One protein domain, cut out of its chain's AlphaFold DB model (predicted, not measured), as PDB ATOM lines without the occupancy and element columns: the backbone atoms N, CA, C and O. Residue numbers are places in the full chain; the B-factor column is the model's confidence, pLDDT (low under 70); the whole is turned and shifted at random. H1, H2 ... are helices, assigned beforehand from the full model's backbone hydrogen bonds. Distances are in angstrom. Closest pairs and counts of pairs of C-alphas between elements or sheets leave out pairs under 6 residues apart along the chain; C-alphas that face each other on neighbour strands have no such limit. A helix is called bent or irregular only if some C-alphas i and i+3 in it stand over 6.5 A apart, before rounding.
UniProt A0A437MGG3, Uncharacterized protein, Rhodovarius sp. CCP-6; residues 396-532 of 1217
ATOM      1  N   GLU A 396      54.289  78.688 -67.043       88.31
ATOM      2  CA  GLU A 396      54.520  77.319 -67.517       88.31
ATOM      3  C   GLU A 396      53.216  76.521 -67.687       88.31
ATOM      4  O   GLU A 396      53.040  75.806 -68.687       88.31
ATOM      5  N   GLN A 397      52.283  76.670 -66.739       83.62
ATOM      6  CA  GLN A 397      50.951  76.059 -66.784       83.62
ATOM      7  C   GLN A 397      50.111  76.587 -67.954       83.62
ATOM      8  O   GLN A 397      49.370  75.820 -68.568       83.62
ATOM      9  N   ARG A 398      50.267  77.867 -68.316       84.75
ATOM     10  CA  ARG A 398      49.620  78.495 -69.483       84.75
ATOM     11  C   ARG A 398      50.404  78.308 -70.792       84.75
ATOM     12  O   ARG A 398      50.012  78.847 -71.822       84.75
ATOM     13  N   GLY A 399      51.477  77.514 -70.784       89.88
ATOM     14  CA  GLY A 399      52.225  77.118 -71.981       89.88
ATOM     15  C   GLY A 399      53.399  78.026 -72.363       89.88
ATOM     16  O   GLY A 399      54.039  77.760 -73.380       89.88
ATOM     17  N   VAL A 400      53.723  79.040 -71.559       92.12
ATOM     18  CA  VAL A 400      54.930  79.868 -71.701       92.12
ATOM     19  C   VAL A 400      56.104  79.103 -71.084       92.12
ATOM     20  O   VAL A 400      56.424  79.254 -69.906       92.12
ATOM     21  N   ARG A 401      56.686  78.181 -71.855       92.25
ATOM     22  CA  ARG A 401      57.668  77.204 -71.345       92.25
ATOM     23  C   ARG A 401      59.085  77.467 -71.820       92.25
ATOM     24  O   ARG A 401      60.008  77.140 -71.081       92.25
ATOM     25  N   GLU A 402      59.242  78.039 -73.007       93.25
ATOM     26  CA  GLU A 402      60.540  78.220 -73.657       93.25
ATOM     27  C   GLU A 402      61.296  79.421 -73.068       93.25
ATOM     28  O   GLU A 402      60.692  80.436 -72.712       93.25
ATOM     29  N   ASP A 403      62.626  79.329 -72.988       92.75
ATOM     30  CA  ASP A 403      63.465  80.399 -72.431       92.75
ATOM     31  C   ASP A 403      63.344  81.698 -73.237       92.75
ATOM     32  O   ASP A 403      63.316  82.778 -72.650       92.75
ATOM     33  N   SER A 404      63.163  81.605 -74.561       93.31
ATOM     34  CA  SER A 404      62.910  82.763 -75.429       93.31
ATOM     35  C   SER A 404      61.620  83.494 -75.068       93.31
ATOM     36  O   SER A 404      61.576  84.722 -75.081       93.31
ATOM     37  N   GLN A 405      60.579  82.758 -74.678       94.88
ATOM     38  CA  GLN A 405      59.298  83.330 -74.277       94.88
ATOM     39  C   GLN A 405      59.398  84.031 -72.915       94.88
ATOM     40  O   GLN A 405      58.850  85.118 -72.730       94.88
ATOM     41  N   ARG A 406      60.131  83.440 -71.961       94.88
ATOM     42  CA  ARG A 406      60.382  84.051 -70.642       94.88
ATOM     43  C   ARG A 406      61.273  85.282 -70.760       94.88
ATOM     44  O   ARG A 406      60.994  86.295 -70.127       94.88
ATOM     45  N   ALA A 407      62.297  85.217 -71.606       94.69
ATOM     46  CA  ALA A 407      63.147  86.351 -71.925       94.69
ATOM     47  C   ALA A 407      62.379  87.465 -72.632       94.69
ATOM     48  O   ALA A 407      62.605  88.623 -72.318       94.69
ATOM     49  N   ALA A 408      61.421  87.145 -73.505       94.94
ATOM     50  CA  ALA A 408      60.542  88.145 -74.109       94.94
ATOM     51  C   ALA A 408      59.724  88.902 -73.054       94.94
ATOM     52  O   ALA A 408      59.611  90.124 -73.112       94.94
ATOM     53  N   LEU A 409      59.201  88.190 -72.050       94.12
ATOM     54  CA  LEU A 409      58.491  88.801 -70.924       94.12
ATOM     55  C   LEU A 409      59.428  89.589 -70.001       94.12
ATOM     56  O   LEU A 409      59.039  90.642 -69.502       94.12
ATOM     57  N   ALA A 410      60.659  89.122 -69.780       94.00
ATOM     58  CA  ALA A 410      61.659  89.848 -68.997       94.00
ATOM     59  C   ALA A 410      62.110  91.130 -69.715       94.00
ATOM     60  O   ALA A 410      62.157  92.186 -69.091       94.00
ATOM     61  N   LEU A 411      62.335  91.054 -71.029       93.44
ATOM     62  CA  LEU A 411      62.611  92.187 -71.911       93.44
ATOM     63  C   LEU A 411      61.479  93.210 -71.833       93.44
ATOM     64  O   LEU A 411      61.732  94.360 -71.491       93.44
ATOM     65  N   ALA A 412      60.234  92.779 -72.057       92.06
ATOM     66  CA  ALA A 412      59.057  93.635 -71.933       92.06
ATOM     67  C   ALA A 412      58.937  94.243 -70.525       92.06
ATOM     68  O   ALA A 412      58.621  95.417 -70.385       92.06
ATOM     69  N   THR A 413      59.240  93.486 -69.468       90.94
ATOM     70  CA  THR A 413      59.195  93.995 -68.089       90.94
ATOM     71  C   THR A 413      60.264  95.058 -67.829       90.94
ATOM     72  O   THR A 413      59.956  96.074 -67.202       90.94
ATOM     73  N   LEU A 414      61.482  94.872 -68.354       88.25
ATOM     74  CA  LEU A 414      62.587  95.829 -68.235       88.25
ATOM     75  C   LEU A 414      62.246  97.181 -68.853       88.25
ATOM     76  O   LEU A 414      62.471  98.217 -68.229       88.25
ATOM     77  N   VAL A 415      61.653  97.153 -70.044       88.44
ATOM     78  CA  VAL A 415      61.251  98.348 -70.795       88.44
ATOM     79  C   VAL A 415      59.840  98.837 -70.452       88.44
ATOM     80  O   VAL A 415      59.334  99.767 -71.059       88.44
ATOM     81  N   GLY A 416      59.172  98.247 -69.455       82.56
ATOM     82  CA  GLY A 416      57.841  98.692 -69.023       82.56
ATOM     83  C   GLY A 416      56.678  98.344 -69.971       82.56
ATOM     84  O   GLY A 416      55.572  98.835 -69.742       82.56
ATOM     85  N   GLY A 417      56.904  97.456 -70.937       86.81
ATOM     86  CA  GLY A 417      55.991  97.012 -71.993       86.81
ATOM     87  C   GLY A 417      56.567  97.352 -73.372       86.81
ATOM     88  O   GLY A 417      57.236  98.362 -73.516       86.81
ATOM     89  N   ALA A 418      56.356  96.509 -74.387       86.69
ATOM     90  CA  ALA A 418      56.841  96.795 -75.744       86.69
ATOM     91  C   ALA A 418      55.990  96.109 -76.817       86.69
ATOM     92  O   ALA A 418      55.357  95.080 -76.564       86.69
ATOM     93  N   SER A 419      55.965  96.676 -78.029       86.69
ATOM     94  CA  SER A 419      55.292  96.048 -79.173       86.69
ATOM     95  C   SER A 419      55.930  94.714 -79.530       86.69
ATOM     96  O   SER A 419      57.132  94.515 -79.335       86.69
ATOM     97  N   ARG A 420      55.116  93.797 -80.061       89.00
ATOM     98  CA  ARG A 420      55.577  92.485 -80.509       89.00
ATOM     99  C   ARG A 420      56.796  92.606 -81.413       89.00
ATOM    100  O   ARG A 420      57.786  91.956 -81.131       89.00
ATOM    101  N   GLU A 421      56.751  93.462 -82.433       89.94
ATOM    102  CA  GLU A 421      57.852  93.647 -83.384       89.94
ATOM    103  C   GLU A 421      59.161  94.040 -82.688       89.94
ATOM    104  O   GLU A 421      60.201  93.423 -82.925       89.94
ATOM    105  N   ARG A 422      59.115  95.013 -81.766       90.56
ATOM    106  CA  ARG A 422      60.304  95.431 -81.012       90.56
ATOM    107  C   ARG A 422      60.831  94.302 -80.128       90.56
ATOM    108  O   ARG A 422      62.038  94.080 -80.079       90.56
ATOM    109  N   VAL A 423      59.945  93.560 -79.464       91.44
ATOM    110  CA  VAL A 423      60.341  92.402 -78.648       91.44
ATOM    111  C   VAL A 423      60.899  91.275 -79.518       91.44
ATOM    112  O   VAL A 423      61.917  90.701 -79.151       91.44
ATOM    113  N   GLU A 424      60.305  90.970 -80.676       92.06
ATOM    114  CA  GLU A 424      60.833  89.986 -81.634       92.06
ATOM    115  C   GLU A 424      62.232  90.382 -82.098       92.06
ATOM    116  O   GLU A 424      63.144  89.557 -82.041       92.06
ATOM    117  N   ALA A 425      62.426  91.648 -82.478       90.06
ATOM    118  CA  ALA A 425      63.723  92.180 -82.876       90.06
ATOM    119  C   ALA A 425      64.754  92.079 -81.740       90.06
ATOM    120  O   ALA A 425      65.888  91.652 -81.969       90.06
ATOM    121  N   GLY A 426      64.361  92.406 -80.505       90.81
ATOM    122  CA  GLY A 426      65.210  92.253 -79.325       90.81
ATOM    123  C   GLY A 426      65.575  90.792 -79.042       90.81
ATOM    124  O   GLY A 426      66.745  90.470 -78.851       90.81
ATOM    125  N   ILE A 427      64.607  89.877 -79.086       94.00
ATOM    126  CA  ILE A 427      64.815  88.445 -78.822       94.00
ATOM    127  C   ILE A 427      65.650  87.778 -79.918       94.00
ATOM    128  O   ILE A 427      66.500  86.942 -79.603       94.00
ATOM    129  N   ALA A 428      65.495  88.190 -81.179       91.19
ATOM    130  CA  ALA A 428      66.318  87.721 -82.293       91.19
ATOM    131  C   ALA A 428      67.813  88.034 -82.097       91.19
ATOM    132  O   ALA A 428      68.671  87.252 -82.511       91.19
ATOM    133  N   ARG A 429      68.142  89.140 -81.414       87.19
ATOM    134  CA  ARG A 429      69.531  89.483 -81.051       87.19
ATOM    135  C   ARG A 429      70.098  88.555 -79.977       87.19
ATOM    136  O   ARG A 429      71.293  88.255 -79.981       87.19
ATOM    137  N   ILE A 430      69.249  88.059 -79.077       88.81
ATOM    138  CA  ILE A 430      69.656  87.099 -78.044       88.81
ATOM    139  C   ILE A 430      69.875  85.721 -78.676       88.81
ATOM    140  O   ILE A 430      70.951  85.134 -78.501       88.81
ATOM    141  N   TRP A 431      68.897  85.254 -79.464       89.69
ATOM    142  CA  TRP A 431      68.909  83.964 -80.154       89.69
ATOM    143  C   TRP A 431      68.673  84.114 -81.658       89.69
ATOM    144  O   TRP A 431      67.543  84.279 -82.110       89.69
ATOM    145  N   ALA A 432      69.733  83.905 -82.442       80.38
ATOM    146  CA  ALA A 432      69.692  84.028 -83.902       80.38
ATOM    147  C   ALA A 432      68.663  83.108 -84.598       80.38
ATOM    148  O   ALA A 432      68.208  83.430 -85.688       80.38
ATOM    149  N   ASN A 433      68.288  81.978 -83.977       74.56
ATOM    150  CA  ASN A 433      67.436  80.946 -84.589       74.56
ATOM    151  C   ASN A 433      66.174  80.593 -83.770       74.56
ATOM    152  O   ASN A 433      65.462  79.665 -84.145       74.56
ATOM    153  N   ALA A 434      65.904  81.267 -82.642       63.59
ATOM    154  CA  ALA A 434      64.818  80.900 -81.721       63.59
ATOM    155  C   ALA A 434      64.053  82.136 -81.217       63.59
ATOM    156  O   ALA A 434      64.274  82.624 -80.112       63.59
ATOM    157  N   THR A 435      63.136  82.636 -82.044       68.88
ATOM    158  CA  THR A 435      62.316  83.834 -81.785       68.88
ATOM    159  C   THR A 435      60.881  83.493 -81.412       68.88
ATOM    160  O   THR A 435      59.949  84.232 -81.732       68.88
ATOM    161  N   LYS A 436      60.651  82.358 -80.748       88.56
ATOM    162  CA  LYS A 436      59.287  82.036 -80.351       88.56
ATOM    163  C   LYS A 436      58.884  82.942 -79.197       88.56
ATOM    164  O   LYS A 436      59.389  82.807 -78.080       88.56
ATOM    165  N   LEU A 437      57.995  83.880 -79.496       91.56
ATOM    166  CA  LEU A 437      57.309  84.681 -78.500       91.56
ATOM    167  C   LEU A 437      56.159  83.890 -77.860       91.56
ATOM    168  O   LEU A 437      55.733  82.859 -78.392       91.56
ATOM    169  N   PRO A 438      55.659  84.323 -76.691       91.00
ATOM    170  CA  PRO A 438      54.398  83.823 -76.167       91.00
ATOM    171  C   PRO A 438      53.268  84.053 -77.182       91.00
ATOM    172  O   PRO A 438      53.139  85.145 -77.732       91.00
ATOM    173  N   GLU A 439      52.431  83.046 -77.414       90.06
ATOM    174  CA  GLU A 439      51.270  83.194 -78.296       90.06
ATOM    175  C   GLU A 439      50.235  84.150 -77.671       90.06
ATOM    176  O   GLU A 439      50.069  84.156 -76.444       90.06
ATOM    177  N   PRO A 440      49.440  84.893 -78.465       83.38
ATOM    178  CA  PRO A 440      48.423  85.806 -77.936       83.38
ATOM    179  C   PRO A 440      47.445  85.143 -76.958       83.38
ATOM    180  O   PRO A 440      47.044  85.751 -75.971       83.38
ATOM    181  N   ALA A 441      47.077  83.879 -77.198       78.75
ATOM    182  CA  ALA A 441      46.214  83.118 -76.294       78.75
ATOM    183  C   ALA A 441      46.883  82.846 -74.933       78.75
ATOM    184  O   ALA A 441      46.221  82.923 -73.899       78.75
ATOM    185  N   GLN A 442      48.192  82.578 -74.928       84.69
ATOM    186  CA  GLN A 442      48.971  82.386 -73.704       84.69
ATOM    187  C   GLN A 442      49.045  83.699 -72.927       84.69
ATOM    188  O   GLN A 442      48.752  83.727 -71.735       84.69
ATOM    189  N   LEU A 443      49.335  84.808 -73.613       77.62
ATOM    190  CA  LEU A 443      49.387  86.126 -72.989       77.62
ATOM    191  C   LEU A 443      48.031  86.570 -72.447       77.62
ATOM    192  O   LEU A 443      47.988  87.072 -71.334       77.62
ATOM    193  N   ARG A 444      46.917  86.326 -73.153       71.69
ATOM    194  CA  ARG A 444      45.566  86.609 -72.629       71.69
ATOM    195  C   ARG A 444      45.272  85.815 -71.364       71.69
ATOM    196  O   ARG A 444      44.640  86.337 -70.455       71.69
ATOM    197  N   ALA A 445      45.740  84.572 -71.292       67.50
ATOM    198  CA  ALA A 445      45.567  83.742 -70.107       67.50
ATOM    199  C   ALA A 445      46.473  84.172 -68.937       67.50
ATOM    200  O   ALA A 445      46.115  83.977 -67.778       67.50
ATOM    201  N   CYS A 446      47.640  84.750 -69.232       69.44
ATOM    202  CA  CYS A 446      48.599  85.257 -68.247       69.44
ATOM    203  C   CYS A 446      48.293  86.692 -67.777       69.44
ATOM    204  O   CYS A 446      48.558  87.025 -66.623       69.44
ATOM    205  N   PHE A 447      47.720  87.517 -68.655       69.25
ATOM    206  CA  PHE A 447      47.460  88.949 -68.487       69.25
ATOM    207  C   PHE A 447      46.056  89.344 -68.995       69.25
ATOM    208  O   PHE A 447      45.922  90.215 -69.848       69.25
ATOM    209  N   PRO A 448      44.960  88.753 -68.491       54.12
ATOM    210  CA  PRO A 448      43.601  89.075 -68.927       54.12
ATOM    211  C   PRO A 448      43.153  90.503 -68.592       54.12
ATOM    212  O   PRO A 448      42.118  90.935 -69.087       54.12
ATOM    213  N   ALA A 449      43.896  91.231 -67.751       52.09
ATOM    214  CA  ALA A 449      43.662  92.654 -67.512       52.09
ATOM    215  C   ALA A 449      44.275  93.548 -68.607       52.09
ATOM    216  O   ALA A 449      43.834  94.685 -68.768       52.09
ATOM    217  N   ASP A 450      45.247  93.036 -69.369       57.34
ATOM    218  CA  ASP A 450      45.916  93.766 -70.438       57.34
ATOM    219  C   ASP A 450      45.250  93.430 -71.782       57.34
ATOM    220  O   ASP A 450      45.342  92.299 -72.273       57.34
ATOM    221  N   PRO A 451      44.544  94.384 -72.414       53.94
ATOM    222  CA  PRO A 451      43.846  94.131 -73.665       53.94
ATOM    223  C   PRO A 451      44.868  93.934 -74.792       53.94
ATOM    224  O   PRO A 451      45.449  94.895 -75.310       53.94
ATOM    225  N   LEU A 452      45.075  92.672 -75.168       61.12
ATOM    226  CA  LEU A 452      45.863  92.267 -76.327       61.12
ATOM    227  C   LEU A 452      45.024  92.480 -77.586       61.12
ATOM    228  O   LEU A 452      44.145  91.664 -77.896       61.12
ATOM    229  N   GLN A 453      45.294  93.589 -78.282       58.28
ATOM    230  CA  GLN A 453      44.619  93.931 -79.530       58.28
ATOM    231  C   GLN A 453      44.714  92.757 -80.524       58.28
ATOM    232  O   GLN A 453      45.793  92.187 -80.700       58.28
ATOM    233  N   PRO A 454      43.607  92.331 -81.152       52.81
ATOM    234  CA  PRO A 454      43.664  91.369 -82.245       52.81
ATOM    235  C   PRO A 454      44.394  91.988 -83.449       52.81
ATOM    236  O   PRO A 454      43.967  93.002 -83.985       52.81
ATOM    237  N   GLY A 455      45.498  91.376 -83.879       64.50
ATOM    238  CA  GLY A 455      46.315  91.861 -84.996       64.50
ATOM    239  C   GLY A 455      47.768  91.403 -84.879       64.50
ATOM    240  O   GLY A 455      48.080  90.591 -84.016       64.50
ATOM    241  N   ASN A 456      48.660  91.913 -85.731       63.53
ATOM    242  CA  ASN A 456      50.109  91.717 -85.556       63.53
ATOM    243  C   ASN A 456      50.721  92.704 -84.543       63.53
ATOM    244  O   ASN A 456      51.825  92.465 -84.067       63.53
ATOM    245  N   ASP A 457      49.970  93.743 -84.168       68.12
ATOM    246  CA  ASP A 457      50.414  94.886 -83.358       68.12
ATOM    247  C   ASP A 457      50.092  94.760 -81.858       68.12
ATOM    248  O   ASP A 457      49.940  95.742 -81.128       68.12
ATOM    249  N   TRP A 458      49.960  93.534 -81.350       74.19
ATOM    250  CA  TRP A 458      49.811  93.348 -79.908       74.19
ATOM    251  C   TRP A 458      51.136  93.633 -79.184       74.19
ATOM    252  O   TRP A 458      52.224  93.449 -79.726       74.19
ATOM    253  N   ARG A 459      51.056  94.107 -77.937       76.06
ATOM    254  CA  ARG A 459      52.225  94.389 -77.090       76.06
ATOM    255  C   ARG A 459      52.391  93.306 -76.035       76.06
ATOM    256  O   ARG A 459      51.396  92.788 -75.530       76.06
ATOM    257  N   LEU A 460      53.633  93.001 -75.670       86.75
ATOM    258  CA  LEU A 460      53.902  92.210 -74.475       86.75
ATOM    259  C   LEU A 460      53.810  93.133 -73.251       86.75
ATOM    260  O   LEU A 460      54.544  94.125 -73.193       86.75
ATOM    261  N   PRO A 461      52.930  92.832 -72.280       82.00
ATOM    262  CA  PRO A 461      52.830  93.615 -71.057       82.00
ATOM    263  C   PRO A 461      54.030  93.360 -70.134       82.00
ATOM    264  O   PRO A 461      54.614  92.274 -70.115       82.00
ATOM    265  N   ALA A 462      54.382  94.370 -69.337       85.75
ATOM    266  CA  ALA A 462      55.346  94.228 -68.250       85.75
ATOM    267  C   ALA A 462      54.718  93.530 -67.038       85.75
ATOM    268  O   ALA A 462      53.553  93.751 -66.708       85.75
ATOM    269  N   ILE A 463      55.512  92.759 -66.299       84.19
ATOM    270  CA  ILE A 463      55.066  92.177 -65.032       84.19
ATOM    271  C   ILE A 463      55.038  93.263 -63.958       84.19
ATOM    272  O   ILE A 463      56.048  93.892 -63.637       84.19
ATOM    273  N   ARG A 464      53.852  93.475 -63.387       76.12
ATOM    274  CA  ARG A 464      53.585  94.467 -62.342       76.12
ATOM    275  C   ARG A 464      53.071  93.781 -61.066       76.12
ATOM    276  O   ARG A 464      52.458  92.717 -61.147       76.12
ATOM    277  N   PRO A 465      53.248  94.400 -59.884       70.50
ATOM    278  CA  PRO A 465      54.016  95.619 -59.617       70.50
ATOM    279  C   PRO A 465      55.526  95.411 -59.788       70.50
ATOM    280  O   PRO A 465      56.027  94.294 -59.730       70.50
ATOM    281  N   GLU A 466      56.240  96.518 -59.976       74.94
ATOM    282  CA  GLU A 466      57.653  96.561 -60.386       74.94
ATOM    283  C   GLU A 466      58.574  95.730 -59.492       74.94
ATOM    284  O   GLU A 466      59.355  94.958 -60.012       74.94
ATOM    285  N   ILE A 467      58.398  95.775 -58.169       78.25
ATOM    286  CA  ILE A 467      59.197  94.974 -57.225       78.25
ATOM    287  C   ILE A 467      59.112  93.456 -57.479       78.25
ATOM    288  O   ILE A 467      60.058  92.730 -57.201       78.25
ATOM    289  N   ILE A 468      57.997  92.962 -58.028       82.81
ATOM    290  CA  ILE A 468      57.859  91.557 -58.439       82.81
ATOM    291  C   ILE A 468      58.447  91.351 -59.838       82.81
ATOM    292  O   ILE A 468      59.076  90.323 -60.084       82.81
ATOM    293  N   GLY A 469      58.253  92.315 -60.742       88.06
ATOM    294  CA  GLY A 469      58.851  92.306 -62.079       88.06
ATOM    295  C   GLY A 469      60.380  92.252 -62.034       88.06
ATOM    296  O   GLY A 469      60.978  91.443 -62.733       88.06
ATOM    297  N   ASP A 470      60.996  93.026 -61.143       85.88
ATOM    298  CA  ASP A 470      62.439  93.081 -60.915       85.88
ATOM    299  C   ASP A 470      62.981  91.702 -60.503       85.88
ATOM    300  O   ASP A 470      63.910  91.180 -61.119       85.88
ATOM    301  N   VAL A 471      62.337  91.040 -59.534       89.12
ATOM    302  CA  VAL A 471      62.745  89.693 -59.099       89.12
ATOM    303  C   VAL A 471      62.448  88.624 -60.157       89.12
ATOM    304  O   VAL A 471      63.197  87.657 -60.298       89.12
ATOM    305  N   PHE A 472      61.384  88.790 -60.945       92.81
ATOM    306  CA  PHE A 472      61.138  87.937 -62.107       92.81
ATOM    307  C   PHE A 472      62.273  88.049 -63.131       92.81
ATOM    308  O   PHE A 472      62.759  87.021 -63.602       92.81
ATOM    309  N   ILE A 473      62.717  89.270 -63.446       91.75
ATOM    310  CA  ILE A 473      63.827  89.504 -64.373       91.75
ATOM    311  C   ILE A 473      65.097  88.834 -63.844       91.75
ATOM    312  O   ILE A 473      65.730  88.090 -64.587       91.75
ATOM    313  N   GLU A 474      65.424  89.012 -62.561       90.62
ATOM    314  CA  GLU A 474      66.585  88.362 -61.935       90.62
ATOM    315  C   GLU A 474      66.545  86.837 -62.076       90.62
ATOM    316  O   GLU A 474      67.534  86.218 -62.461       90.62
ATOM    317  N   ARG A 475      65.382  86.216 -61.842       92.50
ATOM    318  CA  ARG A 475      65.212  84.765 -62.015       92.50
ATOM    319  C   ARG A 475      65.409  84.314 -63.457       92.50
ATOM    320  O   ARG A 475      66.027  83.275 -63.686       92.50
ATOM    321  N   VAL A 476      64.883  85.068 -64.421       94.00
ATOM    322  CA  VAL A 476      65.043  84.759 -65.848       94.00
ATOM    323  C   VAL A 476      66.509  84.909 -66.263       94.00
ATOM    324  O   VAL A 476      67.067  83.992 -66.859       94.00
ATOM    325  N   LEU A 477      67.166  86.005 -65.878       92.31
ATOM    326  CA  LEU A 477      68.585  86.247 -66.158       92.31
ATOM    327  C   LEU A 477      69.487  85.169 -65.541       92.31
ATOM    328  O   LEU A 477      70.364  84.638 -66.224       92.31
ATOM    329  N   ALA A 478      69.240  84.800 -64.280       91.50
ATOM    330  CA  ALA A 478      69.989  83.754 -63.590       91.50
ATOM    331  C   ALA A 478      69.857  82.387 -64.286       91.50
ATOM    332  O   ALA A 478      70.828  81.633 -64.341       91.50
ATOM    333  N   ALA A 479      68.689  82.079 -64.862       93.19
ATOM    334  CA  ALA A 479      68.463  80.841 -65.607       93.19
ATOM    335  C   ALA A 479      69.135  80.831 -66.996       93.19
ATOM    336  O   ALA A 479      69.572  79.779 -67.457       93.19
ATOM    337  N   MET A 480      69.248  81.988 -67.660       91.50
ATOM    338  CA  MET A 480      69.800  82.113 -69.020       91.50
ATOM    339  C   MET A 480      71.342  82.079 -69.081       91.50
ATOM    340  O   MET A 480      71.928  81.842 -70.147       91.50
ATOM    341  N   GLY A 481      72.000  82.326 -67.948       91.12
ATOM    342  CA  GLY A 481      73.451  82.436 -67.819       91.12
ATOM    343  C   GLY A 481      74.017  83.799 -68.268       91.12
ATOM    344  O   GLY A 481      73.355  84.546 -68.994       91.12
ATOM    345  N   PRO A 482      75.270  84.133 -67.892       90.69
ATOM    346  CA  PRO A 482      75.800  85.501 -67.990       90.69
ATOM    347  C   PRO A 482      75.807  86.088 -69.407       90.69
ATOM    348  O   PRO A 482      75.477  87.251 -69.610       90.69
ATOM    349  N   ARG A 483      76.138  85.277 -70.421       92.06
ATOM    350  CA  ARG A 483      76.226  85.748 -71.813       92.06
ATOM    351  C   ARG A 483      74.871  86.185 -72.374       92.06
ATOM    352  O   ARG A 483      74.791  87.197 -73.058       92.06
ATOM    353  N   HIS A 484      73.818  85.411 -72.122       92.56
ATOM    354  CA  HIS A 484      72.475  85.767 -72.579       92.56
ATOM    355  C   HIS A 484      71.867  86.875 -71.720       92.56
ATOM    356  O   HIS A 484      71.097  87.672 -72.240       92.56
ATOM    357  N   ALA A 485      72.245  86.952 -70.441       92.44
ATOM    358  CA  ALA A 485      71.857  88.045 -69.564       92.44
ATOM    359  C   ALA A 485      72.351  89.404 -70.094       92.44
ATOM    360  O   ALA A 485      71.551  90.327 -70.231       92.44
ATOM    361  N   ILE A 486      73.626  89.490 -70.500       91.69
ATOM    362  CA  ILE A 486      74.191  90.683 -71.160       91.69
ATOM    363  C   ILE A 486      73.412  91.009 -72.441       91.69
ATOM    364  O   ILE A 486      72.976  92.137 -72.629       91.69
ATOM    365  N   ARG A 487      73.133  90.008 -73.285       92.75
ATOM    366  CA  ARG A 487      72.358  90.221 -74.519       92.75
ATOM    367  C   ARG A 487      70.917  90.667 -74.278       92.75
ATOM    368  O   ARG A 487      70.376  91.400 -75.098       92.75
ATOM    369  N   LEU A 488      70.277  90.228 -73.191       92.88
ATOM    370  CA  LEU A 488      68.938  90.698 -72.821       92.88
ATOM    371  C   LEU A 488      68.971  92.179 -72.439       92.88
ATOM    372  O   LEU A 488      68.081  92.925 -72.833       92.88
ATOM    373  N   VAL A 489      70.008  92.598 -71.712       90.69
ATOM    374  CA  VAL A 489      70.266  94.001 -71.370       90.69
ATOM    375  C   VAL A 489      70.496  94.836 -72.637       90.69
ATOM    376  O   VAL A 489      69.830  95.852 -72.819       90.69
ATOM    377  N   GLU A 490      71.342  94.371 -73.561       90.00
ATOM    378  CA  GLU A 490      71.567  95.021 -74.866       90.00
ATOM    379  C   GLU A 490      70.275  95.126 -75.690       90.00
ATOM    380  O   GLU A 490      69.962  96.173 -76.268       90.00
ATOM    381  N   ALA A 491      69.484  94.049 -75.715       91.44
ATOM    382  CA  ALA A 491      68.184  94.025 -76.370       91.44
ATOM    383  C   ALA A 491      67.210  95.022 -75.726       91.44
ATOM    384  O   ALA A 491      66.510  95.724 -76.450       91.44
ATOM    385  N   ALA A 492      67.187  95.138 -74.395       91.56
ATOM    386  CA  ALA A 492      66.343  96.095 -73.681       91.56
ATOM    387  C   ALA A 492      66.717  97.545 -74.003       91.56
ATOM    388  O   ALA A 492      65.825  98.334 -74.311       91.56
ATOM    389  N   CYS A 493      68.014  97.872 -74.035       86.56
ATOM    390  CA  CYS A 493      68.492  99.180 -74.489       86.56
ATOM    391  C   CYS A 493      68.062  99.481 -75.931       86.56
ATOM    392  O   CYS A 493      67.666 100.601 -76.238       86.56
ATOM    393  N   THR A 494      68.109  98.479 -76.813       85.62
ATOM    394  CA  THR A 494      67.693  98.638 -78.216       85.62
ATOM    395  C   THR A 494      66.184  98.874 -78.341       85.62
ATOM    396  O   THR A 494      65.743  99.634 -79.196       85.62
ATOM    397  N   VAL A 495      65.378  98.189 -77.524       87.69
ATOM    398  CA  VAL A 495      63.914  98.278 -77.585       87.69
ATOM    399  C   VAL A 495      63.409  99.619 -77.056       87.69
ATOM    400  O   VAL A 495      62.562 100.237 -77.703       87.69
ATOM    401  N   ASP A 496      63.899 100.036 -75.887       83.94
ATOM    402  CA  ASP A 496      63.608 101.327 -75.257       83.94
ATOM    403  C   ASP A 496      64.619 101.574 -74.123       83.94
ATOM    404  O   ASP A 496      64.436 101.125 -72.985       83.94
ATOM    405  N   ALA A 497      65.708 102.286 -74.423       77.06
ATOM    406  CA  ALA A 497      66.734 102.564 -73.421       77.06
ATOM    407  C   ALA A 497      66.233 103.435 -72.276       77.06
ATOM    408  O   ALA A 497      66.630 103.211 -71.135       77.06
ATOM    409  N   ALA A 498      65.354 104.403 -72.538       69.31
ATOM    410  CA  ALA A 498      64.850 105.282 -71.492       69.31
ATOM    411  C   ALA A 498      64.046 104.480 -70.458       69.31
ATOM    412  O   ALA A 498      64.233 104.638 -69.247       69.31
ATOM    413  N   ALA A 499      63.171 103.579 -70.912       75.25
ATOM    414  CA  ALA A 499      62.410 102.714 -70.025       75.25
ATOM    415  C   ALA A 499      63.275 101.639 -69.361       75.25
ATOM    416  O   ALA A 499      63.112 101.402 -68.160       75.25
ATOM    417  N   MET A 500      64.227 101.060 -70.093       82.62
ATOM    418  CA  MET A 500      65.209 100.117 -69.561       82.62
ATOM    419  C   MET A 500      66.042 100.744 -68.442       82.62
ATOM    420  O   MET A 500      66.149 100.156 -67.369       82.62
ATOM    421  N   LEU A 501      66.545 101.968 -68.618       70.88
ATOM    422  CA  LEU A 501      67.344 102.673 -67.614       70.88
ATOM    423  C   LEU A 501      66.495 103.084 -66.398       70.88
ATOM    424  O   LEU A 501      66.948 102.984 -65.254       70.88
ATOM    425  N   ARG A 502      65.212 103.430 -66.601       67.56
ATOM    426  CA  ARG A 502      64.234 103.541 -65.498       67.56
ATOM    427  C   ARG A 502      64.011 102.196 -64.792       67.56
ATOM    428  O   ARG A 502      63.781 102.174 -63.584       67.56
ATOM    429  N   GLY A 503      64.050 101.082 -65.522       66.12
ATOM    430  CA  GLY A 503      64.145  99.712 -64.998       66.12
ATOM    431  C   GLY A 503      65.382  99.501 -64.139       66.12
ATOM    432  O   GLY A 503      65.264  99.136 -62.974       66.12
ATOM    433  N   MET A 504      66.554  99.841 -64.664       67.19
ATOM    434  CA  MET A 504      67.836  99.665 -63.988       67.19
ATOM    435  C   MET A 504      67.931 100.422 -62.671       67.19
ATOM    436  O   MET A 504      68.412  99.882 -61.677       67.19
ATOM    437  N   ARG A 505      67.425 101.660 -62.632       65.50
ATOM    438  CA  ARG A 505      67.354 102.458 -61.401       65.50
ATOM    439  C   ARG A 505      66.644 101.714 -60.261       65.50
ATOM    440  O   ARG A 505      66.891 102.013 -59.093       65.50
ATOM    441  N   ARG A 506      65.752 100.772 -60.584       62.81
ATOM    442  CA  ARG A 506      64.995  99.969 -59.617       62.81
ATOM    443  C   ARG A 506      65.750  98.701 -59.203       62.81
ATOM    444  O   ARG A 506      65.799  98.409 -58.011       62.81
ATOM    445  N   THR A 507      66.378  98.008 -60.154       59.84
ATOM    446  CA  THR A 507      67.016  96.694 -59.947       59.84
ATOM    447  C   THR A 507      68.445  96.749 -59.393       59.84
ATOM    448  O   THR A 507      68.898  95.767 -58.816       59.84
ATOM    449  N   LEU A 508      69.167  97.872 -59.520       55.31
ATOM    450  CA  LEU A 508      70.599  98.015 -59.175       55.31
ATOM    451  C   LEU A 508      70.946  98.007 -57.667       55.31
ATOM    452  O   LEU A 508      71.861  98.703 -57.228       55.31
ATOM    453  N   ARG A 509      70.240  97.226 -56.847       57.22
ATOM    454  CA  ARG A 509      70.538  97.124 -55.410       57.22
ATOM    455  C   ARG A 509      71.670  96.152 -55.082       57.22
ATOM    456  O   ARG A 509      72.297  96.329 -54.044       57.22
ATOM    457  N   ASP A 510      71.987  95.199 -55.961       67.56
ATOM    458  CA  ASP A 510      73.082  94.254 -55.725       67.56
ATOM    459  C   ASP A 510      73.974  94.048 -56.970       67.56
ATOM    460  O   ASP A 510      73.536  93.417 -57.931       67.56
ATOM    461  N   PRO A 511      75.238  94.521 -56.991       66.19
ATOM    462  CA  PRO A 511      76.219  94.147 -58.028       66.19
ATOM    463  C   PRO A 511      76.407  92.642 -58.207       66.19
ATOM    464  O   PRO A 511      76.847  92.205 -59.270       66.19
ATOM    465  N   GLY A 512      76.143  91.858 -57.160       75.81
ATOM    466  CA  GLY A 512      76.215  90.407 -57.192       75.81
ATOM    467  C   GLY A 512      75.060  89.754 -57.947       75.81
ATOM    468  O   GLY A 512      75.194  88.585 -58.315       75.81
ATOM    469  N   SER A 513      73.967  90.473 -58.220       82.75
ATOM    470  CA  SER A 513      72.805  89.924 -58.921       82.75
ATOM    471  C   SER A 513      73.094  89.642 -60.398       82.75
ATOM    472  O   SER A 513      74.060  90.151 -60.975       82.75
ATOM    473  N   ALA A 514      72.253  88.827 -61.041       86.31
ATOM    474  CA  ALA A 514      72.428  88.506 -62.455       86.31
ATOM    475  C   ALA A 514      72.256  89.760 -63.326       86.31
ATOM    476  O   ALA A 514      73.006  89.943 -64.286       86.31
ATOM    477  N   MET A 515      71.330  90.654 -62.956       85.88
ATOM    478  CA  MET A 515      71.219  91.971 -63.584       85.88
ATOM    479  C   MET A 515      72.453  92.833 -63.328       85.88
ATOM    480  O   MET A 515      72.993  93.400 -64.273       85.88
ATOM    481  N   GLY A 516      72.915  92.941 -62.078       80.62
ATOM    482  CA  GLY A 516      74.077  93.758 -61.723       80.62
ATOM    483  C   GLY A 516      75.324  93.349 -62.508       80.62
ATOM    484  O   GLY A 516      76.003  94.197 -63.088       80.62
ATOM    485  N   GLN A 517      75.565  92.043 -62.620       84.06
ATOM    486  CA  GLN A 517      76.656  91.485 -63.421       84.06
ATOM    487  C   GLN A 517      76.471  91.739 -64.921       84.06
ATOM    488  O   GLN A 517      77.422  92.145 -65.590       84.06
ATOM    489  N   ALA A 518      75.264  91.529 -65.458       87.56
ATOM    490  CA  ALA A 518      74.970  91.785 -66.866       87.56
ATOM    491  C   ALA A 518      75.155  93.264 -67.227       87.56
ATOM    492  O   ALA A 518      75.718  93.570 -68.271       87.56
ATOM    493  N   MET A 519      74.754  94.171 -66.336       80.44
ATOM    494  CA  MET A 519      74.937  95.611 -66.497       80.44
ATOM    495  C   MET A 519      76.398  96.038 -66.397       80.44
ATOM    496  O   MET A 519      76.836  96.899 -67.152       80.44
ATOM    497  N   ALA A 520      77.164  95.452 -65.477       78.25
ATOM    498  CA  ALA A 520      78.589  95.747 -65.354       78.25
ATOM    499  C   ALA A 520      79.382  95.288 -66.590       78.25
ATOM    500  O   ALA A 520      80.388  95.902 -66.939       78.25
ATOM    501  N   ALA A 521      78.925  94.214 -67.239       84.31
ATOM    502  CA  ALA A 521      79.519  93.665 -68.452       84.31
ATOM    503  C   ALA A 521      78.902  94.207 -69.753       84.31
ATOM    504  O   ALA A 521      79.405  93.889 -70.829       84.31
ATOM    505  N   PHE A 522      77.826  94.995 -69.668       84.31
ATOM    506  CA  PHE A 522      77.207  95.644 -70.816       84.31
ATOM    507  C   PHE A 522      78.170  96.677 -71.397       84.31
ATOM    508  O   PHE A 522      78.693  97.533 -70.679       84.31
ATOM    509  N   ASP A 523      78.397  96.575 -72.703       82.62
ATOM    510  CA  ASP A 523      79.200  97.520 -73.457       82.62
ATOM    511  C   ASP A 523      78.276  98.535 -74.141       82.62
ATOM    512  O   ASP A 523      77.550  98.165 -75.061       82.62
ATOM    513  N   PRO A 524      78.282  99.815 -73.731       72.94
ATOM    514  CA  PRO A 524      77.512 100.851 -74.406       72.94
ATOM    515  C   PRO A 524      77.793 100.964 -75.911       72.94
ATOM    516  O   PRO A 524      76.907 101.385 -76.652       72.94
ATOM    517  N   ASP A 525      78.993 100.577 -76.367       75.38
ATOM    518  CA  ASP A 525      79.365 100.586 -77.790       75.38
ATOM    519  C   ASP A 525      78.570  99.571 -78.625       75.38
ATOM    520  O   ASP A 525      78.506  99.677 -79.847       75.38
ATOM    521  N   SER A 526      77.895  98.602 -77.998       77.75
ATOM    522  CA  SER A 526      77.097  97.617 -78.731       77.75
ATOM    523  C   SER A 526      75.717  98.130 -79.181       77.75
ATOM    524  O   SER A 526      75.022  97.424 -79.917       77.75
ATOM    525  N   VAL A 527      75.310  99.351 -78.789       72.50
ATOM    526  CA  VAL A 527      73.952  99.904 -79.025       72.50
ATOM    527  C   VAL A 527      73.953 101.188 -79.888       72.50
ATOM    528  O   VAL A 527      72.920 101.834 -80.035       72.50
ATOM    529  N   GLU A 528      75.083 101.546 -80.508       56.31
ATOM    530  CA  GLU A 528      75.366 102.884 -81.075       56.31
ATOM    531  C   GLU A 528      74.383 103.456 -82.120       56.31
ATOM    532  O   GLU A 528      74.344 104.670 -82.294       56.31
ATOM    533  N   GLU A 529      73.574 102.661 -82.821       64.62
ATOM    534  CA  GLU A 529      72.868 103.179 -84.008       64.62
ATOM    535  C   GLU A 529      71.540 103.934 -83.751       64.62
ATOM    536  O   GLU A 529      71.031 104.541 -84.691       64.62
ATOM    537  N   TRP A 530      70.945 103.926 -82.543       58.03
ATOM    538  CA  TRP A 530      69.528 104.354 -82.400       58.03
ATOM    539  C   TRP A 530      69.139 105.158 -81.151       58.03
ATOM    540  O   TRP A 530      67.974 105.538 -81.029       58.03
ATOM    541  N   LEU A 531      70.057 105.434 -80.226       66.69
ATOM    542  CA  LEU A 531      69.737 106.170 -78.997       66.69
ATOM    543  C   LEU A 531      70.261 107.597 -79.064       66.69
ATOM    544  O   LEU A 531      71.398 107.798 -79.480       66.69
ATOM    545  N   ASP A 532      69.456 108.567 -78.616       78.94
ATOM    546  CA  ASP A 532      69.955 109.916 -78.346       78.94
ATOM    547  C   ASP A 532      71.113 109.793 -77.336       78.94
ATOM    548  O   ASP A 532      70.884 109.383 -76.186       78.94
TER     549      ASP A 532
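What this domain is: This is residues 396 to 532 of the 1217 residues of an uncharacterized protein of Rhodovarius sp. CCP-6 (UniProt A0A437MGG3). A compact helical body is built round H1, which lies in the middle with H2, H4 and the bent helix H5 packed about it. H6 and H7 pack on the first arm of H5, away from H1, while H3 lies toward the opposite end, and the long loop of residues 447 to 465 leads from H3 back to H4. The printed part has 137 residues with seven named helices, H1 to H7 in order, and no named strand: the class is all helix, and the packing is mostly crossed, with 2 of 8 tilted pairs at a shallow tilt. It is compact, with a radius of gyration of the C-alphas of 13.8 A and spans of 38 by 30 by 26 A.

How they stand to each other: Begin with H1, residues 403 to 414. H2, residues 420 to 430, touches it at a steep tilt of 63 degrees, opposite ways; their closest C-alphas, of Ala 408 and Val 423, are 6.2 A apart. H3, residues 440 to 446, touches no helix. H4, residues 466 to 480, touches H1 at a shallow tilt of 34 degrees, only just short of steep, opposite ways, closest at the C-alphas of Ala 410 and Ile 473, 5.1 A. Next comes H5, residues 482 to 507, the hub, touching five other helices; by its hydrogen bonds it was assigned as one helix, but it is bent, with C-alphas 495 and 498 9.3 A apart. Its arm H5a, residues 482 to 495, touches H2 closest at the C-alphas of Gly 426 and Ala 491, 4.6 A. The arm H5b, residues 498 to 507, is about perpendicular to H1 at 84 degrees and touches residue 414 of H1 alone, the C-alphas of Leu 414 and Met 500 being closest at 5.2 A. H6, residues 514 to 521, touches H5a about perpendicular at 78 degrees, closest at the C-alphas of Ile 486 and Ala 518, 4.5 A. H7, residues 524 to 527, touches H5a closest at the C-alphas of Thr 494 and Val 527, 6.4 A. Every O i to N i+4 pair is within hydrogen-bond range in H1, H2, H3, H5a and H6, against 10 of 11 in H4 and 5 of 6 in H5b; H7 is too short for such a pair.

Where its parts are: Find C-alpha 403 at (63.465, 80.399, -72.431); from there H1 runs 16.0 A to C-alpha 414. H2 spans 15.3 A, H4 20.8 A, H5a 19.9 A and H5b 14.6 A. H7 ends at C-alpha 527, (73.952, 99.904, -79.025).

The domain as a whole: The C-alphas of Pro 454 and Gly 512 are farthest apart, 41.1 A. The printed part has no cut; the link from H3 to H4, 19 residues, is long. Mean pLDDT of the printed part is 81.2, with 30 residues under 70, among them residues 445 to 457 and 502 to 511.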